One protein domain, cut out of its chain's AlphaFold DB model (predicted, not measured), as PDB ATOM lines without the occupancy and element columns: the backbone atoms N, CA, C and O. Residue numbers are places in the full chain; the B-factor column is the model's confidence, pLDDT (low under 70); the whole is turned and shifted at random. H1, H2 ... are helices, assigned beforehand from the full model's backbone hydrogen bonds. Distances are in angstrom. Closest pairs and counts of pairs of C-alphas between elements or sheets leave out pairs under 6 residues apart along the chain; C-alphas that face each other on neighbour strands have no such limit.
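AT A GLANCE: This is residues 33 to 92 of the 92 residues of an uncharacterized protein of Melghirimyces thermohalophilus (UniProt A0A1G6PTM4). Two long helices, H1 and H3, lie side by side in opposite ways as a narrow pair, and the chain between them runs out past one end as a loose loop that holds the short helix H2. The printed part has 60 residues with three named helices, H1, H2 and H3 in chain order, and no named strand: all helix. It is loose, with a radius of gyration of the C-alphas of 14.4 A, and spans 46 by 18 by 10 A.

IN THESE COORDINATES: H1, residues 33 to 54, begins at C-alpha 33 (239.018, 263.121, 345.982) and is 31.7 A long. H2, residues 57 to 63, is 10.0 A long. H3, residues 73 to 91, is 27.6 A long and ends at C-alpha 91 (240.482, 268.245, 348.446).

HOW THE PARTS SIT: H1 and H3 touch, the closest C-alphas being those of Ala 47 and Ser 74, 4.3 A apart. They run opposite ways at a shallow tilt of 13 degrees. H1 and H2 are close but not clearly touching, with the C-alphas of Met 54 and Arg 60 closest at 6.0 A, and about perpendicular at 79 degrees. H2 and H3 are apart. In H1 every O i to N i+4 pair is within hydrogen-bond range; in H2 2 of 3 are, in H3 13 of 15.

THE WHOLE: The C-alphas of Arg 65 and Asp 92, the two farthest apart, are 46.5 A apart. The printed part has no cut. The link from H1 to H2 is tight and that from H2 to H3 short. Residues 55 to 62, of which 57 to 62 belong to H2, and residues 64 to 71 stand free. The pLDDT is under 70 at residues 54 to 55, 57 to 71 and 92.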
ATOM      1  N   GLN A  33     238.934 262.474 347.286       84.62
ATOM      2  CA  GLN A  33     239.018 263.121 345.982       84.62
ATOM      3  C   GLN A  33     238.665 262.150 344.844       84.62
ATOM      4  O   GLN A  33     237.829 262.455 343.991       84.62
ATOM      5  N   TYR A  34     239.256 260.952 344.857       85.06
ATOM      6  CA  TYR A  34     238.995 259.921 343.857       85.06
ATOM      7  C   TYR A  34     237.535 259.457 343.898       85.06
ATOM      8  O   TYR A  34     236.871 259.443 342.862       85.06
ATOM      9  N   SER A  35     236.996 259.154 345.082       86.50
ATOM     10  CA  SER A  35     235.598 258.724 345.191       86.50
ATOM     11  C   SER A  35     234.593 259.786 344.763       86.50
ATOM     12  O   SER A  35     233.603 259.451 344.115       86.50
ATOM     13  N   ILE A  36     234.840 261.062 345.070       88.81
ATOM     14  CA  ILE A  36     233.957 262.154 344.648       88.81
ATOM     15  C   ILE A  36     233.961 262.264 343.114       88.81
ATOM     16  O   ILE A  36     232.899 262.432 342.512       88.81
ATOM     17  N   ARG A  37     235.122 262.093 342.460       89.50
ATOM     18  CA  ARG A  37     235.227 262.060 340.987       89.50
ATOM     19  C   ARG A  37     234.489 260.871 340.384       89.50
ATOM     20  O   ARG A  37     233.782 261.040 339.393       89.50
ATOM     21  N   VAL A  38     234.614 259.686 340.984       89.75
ATOM     22  CA  VAL A  38     233.884 258.486 340.546       89.75
ATOM     23  C   VAL A  38     232.376 258.698 340.678       89.75
ATOM     24  O   VAL A  38     231.644 258.468 339.718       89.75
ATOM     25  N   ALA A  39     231.908 259.211 341.819       89.69
ATOM     26  CA  ALA A  39     230.500 259.533 342.031       89.69
ATOM     27  C   ALA A  39     229.996 260.569 341.012       89.69
ATOM     28  O   ALA A  39     228.957 260.360 340.384       89.69
ATOM     29  N   GLY A  40     230.760 261.642 340.778       90.31
ATOM     30  CA  GLY A  40     230.471 262.628 339.735       90.31
ATOM     31  C   GLY A  40     230.362 261.994 338.346       90.31
ATOM     32  O   GLY A  40     229.405 262.258 337.622       90.31
ATOM     33  N   GLY A  41     231.279 261.092 337.990       90.38
ATOM     34  CA  GLY A  41     231.231 260.341 336.733       90.38
ATOM     35  C   GLY A  41     229.980 259.466 336.585       90.38
ATOM     36  O   GLY A  41     229.397 259.408 335.504       90.38
ATOM     37  N   ILE A  42     229.508 258.837 337.666       92.25
ATOM     38  CA  ILE A  42     228.255 258.061 337.660       92.25
ATOM     39  C   ILE A  42     227.056 258.974 337.379       92.25
ATOM     40  O   ILE A  42     226.216 258.643 336.539       92.25
ATOM     41  N   TYR A  43     226.983 260.142 338.025       91.12
ATOM     42  CA  TYR A  43     225.928 261.120 337.743       91.12
ATOM     43  C   TYR A  43     225.983 261.630 336.302       91.12
ATOM     44  O   TYR A  43     224.938 261.796 335.675       91.12
ATOM     45  N   PHE A  44     227.177 261.797 335.738       90.69
ATOM     46  CA  PHE A  44     227.333 262.171 334.338       90.69
ATOM     47  C   PHE A  44     226.784 261.099 333.387       90.69
ATOM     48  O   PHE A  44     226.040 261.410 332.458       90.69
ATOM     49  N   LEU A  45     227.081 259.822 333.644       91.38
ATOM     50  CA  LEU A  45     226.532 258.710 332.862       91.38
ATOM     51  C   LEU A  45     225.004 258.637 332.969       91.38
ATOM     52  O   LEU A  45     224.327 258.441 331.959       91.38
ATOM     53  N   LEU A  46     224.451 258.854 334.166       88.69
ATOM     54  CA  LEU A  46     223.005 258.941 334.376       88.69
ATOM     55  C   LEU A  46     222.389 260.109 333.599       88.69
ATOM     56  O   LEU A  46     221.326 259.949 332.999       88.69
ATOM     57  N   ALA A  47     223.065 261.260 333.551       88.50
ATOM     58  CA  ALA A  47     222.618 262.398 332.758       88.50
ATOM     59  C   ALA A  47     222.532 262.055 331.265       88.50
ATOM     60  O   ALA A  47     221.515 262.337 330.628       88.50
ATOM     61  N   LEU A  48     223.566 261.407 330.720       87.62
ATOM     62  CA  LEU A  48     223.600 260.977 329.322       87.62
ATOM     63  C   LEU A  48     222.517 259.939 329.018       87.62
ATOM     64  O   LEU A  48     221.815 260.067 328.015       87.62
ATOM     65  N   ALA A  49     222.338 258.948 329.894       87.25
ATOM     66  CA  ALA A  49     221.296 257.939 329.746       87.25
ATOM     67  C   ALA A  49     219.899 258.580 329.733       87.25
ATOM     68  O   ALA A  49     219.098 258.301 328.842       87.25
ATOM     69  N   MET A  50     219.624 259.495 330.667       83.00
ATOM     70  CA  MET A  50     218.342 260.200 330.751       83.00
ATOM     71  C   MET A  50     218.105 261.115 329.548       83.00
ATOM     72  O   MET A  50     217.016 261.093 328.976       83.00
ATOM     73  N   SER A  51     219.127 261.855 329.107       80.12
ATOM     74  CA  SER A  51     219.063 262.658 327.880       80.12
ATOM     75  C   SER A  51     218.777 261.783 326.654       80.12
ATOM     76  O   SER A  51     217.958 262.140 325.807       80.12
ATOM     77  N   GLY A  52     219.419 260.614 326.564       79.50
ATOM     78  CA  GLY A  52     219.193 259.638 325.500       79.50
ATOM     79  C   GLY A  52     217.767 259.084 325.506       79.50
ATOM     80  O   GLY A  52     217.114 259.067 324.465       79.50
ATOM     81  N   ILE A  53     217.233 258.712 326.671       77.25
ATOM     82  CA  ILE A  53     215.854 258.212 326.810       77.25
ATOM     83  C   ILE A  53     214.835 259.283 326.395       77.25
ATOM     84  O   ILE A  53     213.866 258.983 325.696       77.25
ATOM     85  N   MET A  54     215.064 260.543 326.772       66.56
ATOM     86  CA  MET A  54     214.159 261.650 326.445       66.56
ATOM     87  C   MET A  54     214.183 262.022 324.953       66.56
ATOM     88  O   MET A  54     213.202 262.563 324.437       66.56
ATOM     89  N   SER A  55     215.259 261.671 324.237       67.81
ATOM     90  CA  SER A  55     215.361 261.830 322.779       67.81
ATOM     91  C   SER A  55     214.453 260.871 321.987       67.81
ATOM     92  O   SER A  55     214.176 261.115 320.811       67.81
ATOM     93  N   ILE A  56     213.921 259.820 322.628       75.25
ATOM     94  CA  ILE A  56     213.035 258.843 321.989       75.25
ATOM     95  C   ILE A  56     211.627 259.455 321.804       75.25
ATOM     96  O   ILE A  56     210.961 259.819 322.781       75.25
ATOM     97  N   PRO A  57     211.102 259.533 320.563       60.94
ATOM     98  CA  PRO A  57     209.864 260.258 320.258       60.94
ATOM     99  C   PRO A  57     208.608 259.683 320.937       60.94
ATOM    100  O   PRO A  57     207.662 260.429 321.205       60.94
ATOM    101  N   SER A  58     208.589 258.384 321.261       62.69
ATOM    102  CA  SER A  58     207.486 257.738 321.989       62.69
ATOM    103  C   SER A  58     207.382 258.202 323.449       62.69
ATOM    104  O   SER A  58     206.273 258.390 323.952       62.69
ATOM    105  N   VAL A  59     208.516 258.462 324.107       59.59
ATOM    106  CA  VAL A  59     208.592 258.968 325.488       59.59
ATOM    107  C   VAL A  59     208.325 260.473 325.517       59.59
ATOM    108  O   VAL A  59     207.536 260.949 326.336       59.59
ATOM    109  N   ARG A  60     208.866 261.217 324.541       56.97
ATOM    110  CA  ARG A  60     208.638 262.664 324.381       56.97
ATOM    111  C   ARG A  60     207.151 263.019 324.274       56.97
ATOM    112  O   ARG A  60     206.710 264.008 324.853       56.97
ATOM    113  N   ARG A  61     206.350 262.207 323.573       56.19
ATOM    114  CA  ARG A  61     204.902 262.443 323.396       56.19
ATOM    115  C   ARG A  61     204.091 262.212 324.677       56.19
ATOM    116  O   ARG A  61     203.034 262.820 324.832       56.19
ATOM    117  N   LYS A  62     204.577 261.347 325.576       57.59
ATOM    118  CA  LYS A  62     203.963 261.078 326.886       57.59
ATOM    119  C   LYS A  62     204.309 262.184 327.885       57.59
ATOM    120  O   LYS A  62     203.406 262.673 328.550       57.59
ATOM    121  N   SER A  63     205.563 262.640 327.883       57.62
ATOM    122  CA  SER A  63     206.024 263.704 328.782       57.62
ATOM    123  C   SER A  63     205.424 265.084 328.466       57.62
ATOM    124  O   SER A  63     205.125 265.870 329.356       57.62
ATOM    125  N   ASN A  64     205.111 265.363 327.194       53.78
ATOM    126  CA  ASN A  64     204.508 266.642 326.790       53.78
ATOM    127  C   ASN A  64     203.040 266.836 327.244       53.78
ATOM    128  O   ASN A  64     202.471 267.901 327.011       53.78
ATOM    129  N   ARG A  65     202.393 265.811 327.825       55.53
ATOM    130  CA  ARG A  65     201.002 265.872 328.320       55.53
ATOM    131  C   ARG A  65     200.899 266.188 329.814       55.53
ATOM    132  O   ARG A  65     199.799 266.467 330.284       55.53
ATOM    133  N   THR A  66     202.012 266.181 330.538       53.38
ATOM    134  CA  THR A  66     202.080 266.403 331.984       53.38
ATOM    135  C   THR A  66     202.758 267.754 332.255       53.38
ATOM    136  O   THR A  66     203.966 267.879 332.064       53.38
ATOM    137  N   PRO A  67     202.022 268.802 332.683       48.78
ATOM    138  CA  PRO A  67     202.584 270.148 332.870       48.78
ATOM    139  C   PRO A  67     203.656 270.228 333.969       48.78
ATOM    140  O   PRO A  67     204.474 271.146 333.961       48.78
ATOM    141  N   ASP A  68     203.659 269.261 334.889       48.34
ATOM    142  CA  ASP A  68     204.549 269.190 336.057       48.34
ATOM    143  C   ASP A  68     205.927 268.561 335.740       48.34
ATOM    144  O   ASP A  68     206.841 268.555 336.561       48.34
ATOM    145  N   GLU A  69     206.116 268.052 334.517       51.38
ATOM    146  CA  GLU A  69     207.295 267.277 334.098       51.38
ATOM    147  C   GLU A  69     208.398 268.111 333.426       51.38
ATOM    148  O   GLU A  69     209.344 267.571 332.859       51.38
ATOM    149  N   ARG A  70     208.347 269.446 333.525       58.25
ATOM    150  CA  ARG A  70     209.437 270.326 333.049       58.25
ATOM    151  C   ARG A  70     210.720 270.239 333.883       58.25
ATOM    152  O   ARG A  70     211.627 271.046 333.686       58.25
ATOM    153  N   VAL A  71     210.813 269.304 334.827       61.62
ATOM    154  CA  VAL A  71     212.058 269.024 335.537       61.62
ATOM    155  C   VAL A  71     212.940 268.179 334.628       61.62
ATOM    156  O   VAL A  71     212.790 266.966 334.535       61.62
ATOM    157  N   ASP A  72     213.860 268.845 333.940       74.81
ATOM    158  CA  ASP A  72     214.873 268.185 333.132       74.81
ATOM    159  C   ASP A  72     215.877 267.467 334.049       74.81
ATOM    160  O   ASP A  72     216.853 268.037 334.543       74.81
ATOM    161  N   TRP A  73     215.577 266.205 334.358       77.31
ATOM    162  CA  TRP A  73     216.392 265.359 335.230       77.31
ATOM    163  C   TRP A  73     217.815 265.190 334.697       77.31
ATOM    164  O   TRP A  73     218.756 265.109 335.486       77.31
ATOM    165  N   SER A  74     217.987 265.205 333.371       83.06
ATOM    166  CA  SER A  74     219.312 265.155 332.753       83.06
ATOM    167  C   SER A  74     220.146 266.380 333.143       83.06
ATOM    168  O   SER A  74     221.291 266.245 333.574       83.06
ATOM    169  N   PHE A  75     219.532 267.566 333.132       83.38
ATOM    170  CA  PHE A  75     220.164 268.805 333.574       83.38
ATOM    171  C   PHE A  75     220.512 268.782 335.069       83.38
ATOM    172  O   PHE A  75     221.606 269.196 335.447       83.38
ATOM    173  N   ILE A  76     219.632 268.246 335.927       86.44
ATOM    174  CA  ILE A  76     219.916 268.093 337.366       86.44
ATOM    175  C   ILE A  76     221.178 267.257 337.582       86.44
ATOM    176  O   ILE A  76     222.048 267.670 338.349       86.44
ATOM    177  N   PHE A  77     221.299 266.118 336.897       87.50
ATOM    178  CA  PHE A  77     222.461 265.241 337.022       87.50
ATOM    179  C   PHE A  77     223.752 265.881 336.494       87.50
ATOM    180  O   PHE A  77     224.809 265.696 337.100       87.50
ATOM    181  N   ILE A  78     223.678 266.701 335.440       88.38
ATOM    182  CA  ILE A  78     224.824 267.504 334.979       88.38
ATOM    183  C   ILE A  78     225.254 268.499 336.060       88.38
ATOM    184  O   ILE A  78     226.436 268.580 336.383       88.38
ATOM    185  N   VAL A  79     224.313 269.230 336.660       89.94
ATOM    186  CA  VAL A  79     224.631 270.197 337.723       89.94
ATOM    187  C   VAL A  79     225.258 269.501 338.934       89.94
ATOM    188  O   VAL A  79     226.251 269.990 339.468       89.94
ATOM    189  N   VAL A  80     224.729 268.341 339.341       90.50
ATOM    190  CA  VAL A  80     225.301 267.520 340.426       90.50
ATOM    191  C   VAL A  80     226.719 267.069 340.078       90.50
ATOM    192  O   VAL A  80     227.612 267.183 340.911       90.50
ATOM    193  N   THR A  81     226.946 266.623 338.842       91.75
ATOM    194  CA  THR A  81     228.277 266.240 338.346       91.75
ATOM    195  C   THR A  81     229.265 267.392 338.498       91.75
ATOM    196  O   THR A  81     230.318 267.218 339.104       91.75
ATOM    197  N   ILE A  82     228.918 268.578 337.985       91.44
ATOM    198  CA  ILE A  82     229.781 269.766 338.046       91.44
ATOM    199  C   ILE A  82     230.068 270.144 339.502       91.44
ATOM    200  O   ILE A  82     231.215 270.427 339.844       91.44
ATOM    201  N   ALA A  83     229.055 270.110 340.370       90.88
ATOM    202  CA  ALA A  83     229.218 270.411 341.787       90.88
ATOM    203  C   ALA A  83     230.162 269.419 342.481       90.88
ATOM    204  O   ALA A  83     231.083 269.848 343.168       90.88
ATOM    205  N   LEU A  84     229.986 268.110 342.269       88.69
ATOM    206  CA  LEU A  84     230.855 267.083 342.849       88.69
ATOM    207  C   LEU A  84     232.292 267.201 342.332       88.69
ATOM    208  O   LEU A  84     233.226 267.157 343.126       88.69
ATOM    209  N   PHE A  85     232.492 267.431 341.032       89.94
ATOM    210  CA  PHE A  85     233.829 267.691 340.493       89.94
ATOM    211  C   PHE A  85     234.459 268.956 341.087       89.94
ATOM    212  O   PHE A  85     235.630 268.929 341.453       89.94
ATOM    213  N   GLY A  86     233.689 270.035 341.244       88.38
ATOM    214  CA  GLY A  86     234.152 271.254 341.907       88.38
ATOM    215  C   GLY A  86     234.566 271.007 343.359       88.38
ATOM    216  O   GLY A  86     235.637 271.434 343.772       88.38
ATOM    217  N   ILE A  87     233.761 270.250 344.108       86.94
ATOM    218  CA  ILE A  87     234.071 269.851 345.487       86.94
ATOM    219  C   ILE A  87     235.330 268.979 345.525       86.94
ATOM    220  O   ILE A  87     236.170 269.165 346.396       86.94
ATOM    221  N   SER A  88     235.514 268.070 344.566       86.19
ATOM    222  CA  SER A  88     236.732 267.261 344.475       86.19
ATOM    223  C   SER A  88     238.002 268.106 344.349       86.19
ATOM    224  O   SER A  88     239.037 267.655 344.826       86.19
ATOM    225  N   LEU A  89     237.960 269.274 343.705       84.94
ATOM    226  CA  LEU A  89     239.135 270.142 343.539       84.94
ATOM    227  C   LEU A  89     239.513 270.892 344.823       84.94
ATOM    228  O   LEU A  89     240.605 271.434 344.912       84.94
ATOM    229  N   TRP A  90     238.623 270.942 345.816       82.88
ATOM    230  CA  TRP A  90     238.928 271.508 347.135       82.88
ATOM    231  C   TRP A  90     239.700 270.557 348.048       82.88
ATOM    232  O   TRP A  90     240.204 270.992 349.079       82.88
ATOM    233  N   PHE A  91     239.766 269.274 347.692       71.56
ATOM    234  CA  PHE A  91     240.482 268.245 348.446       71.56
ATOM    235  C   PHE A  91     241.847 267.890 347.821       71.56
ATOM    236  O   PHE A  91     242.390 266.840 348.159       71.56
ATOM    237  N   ASP A  92     242.353 268.719 346.896       57.44
ATOM    238  CA  ASP A  92     243.739 268.669 346.390       57.44
ATOM    239  C   ASP A  92     244.739 269.271 347.395       57.44
ATOM    240  O   ASP A  92     244.393 270.284 348.050       57.44
TER     241      ASP A  92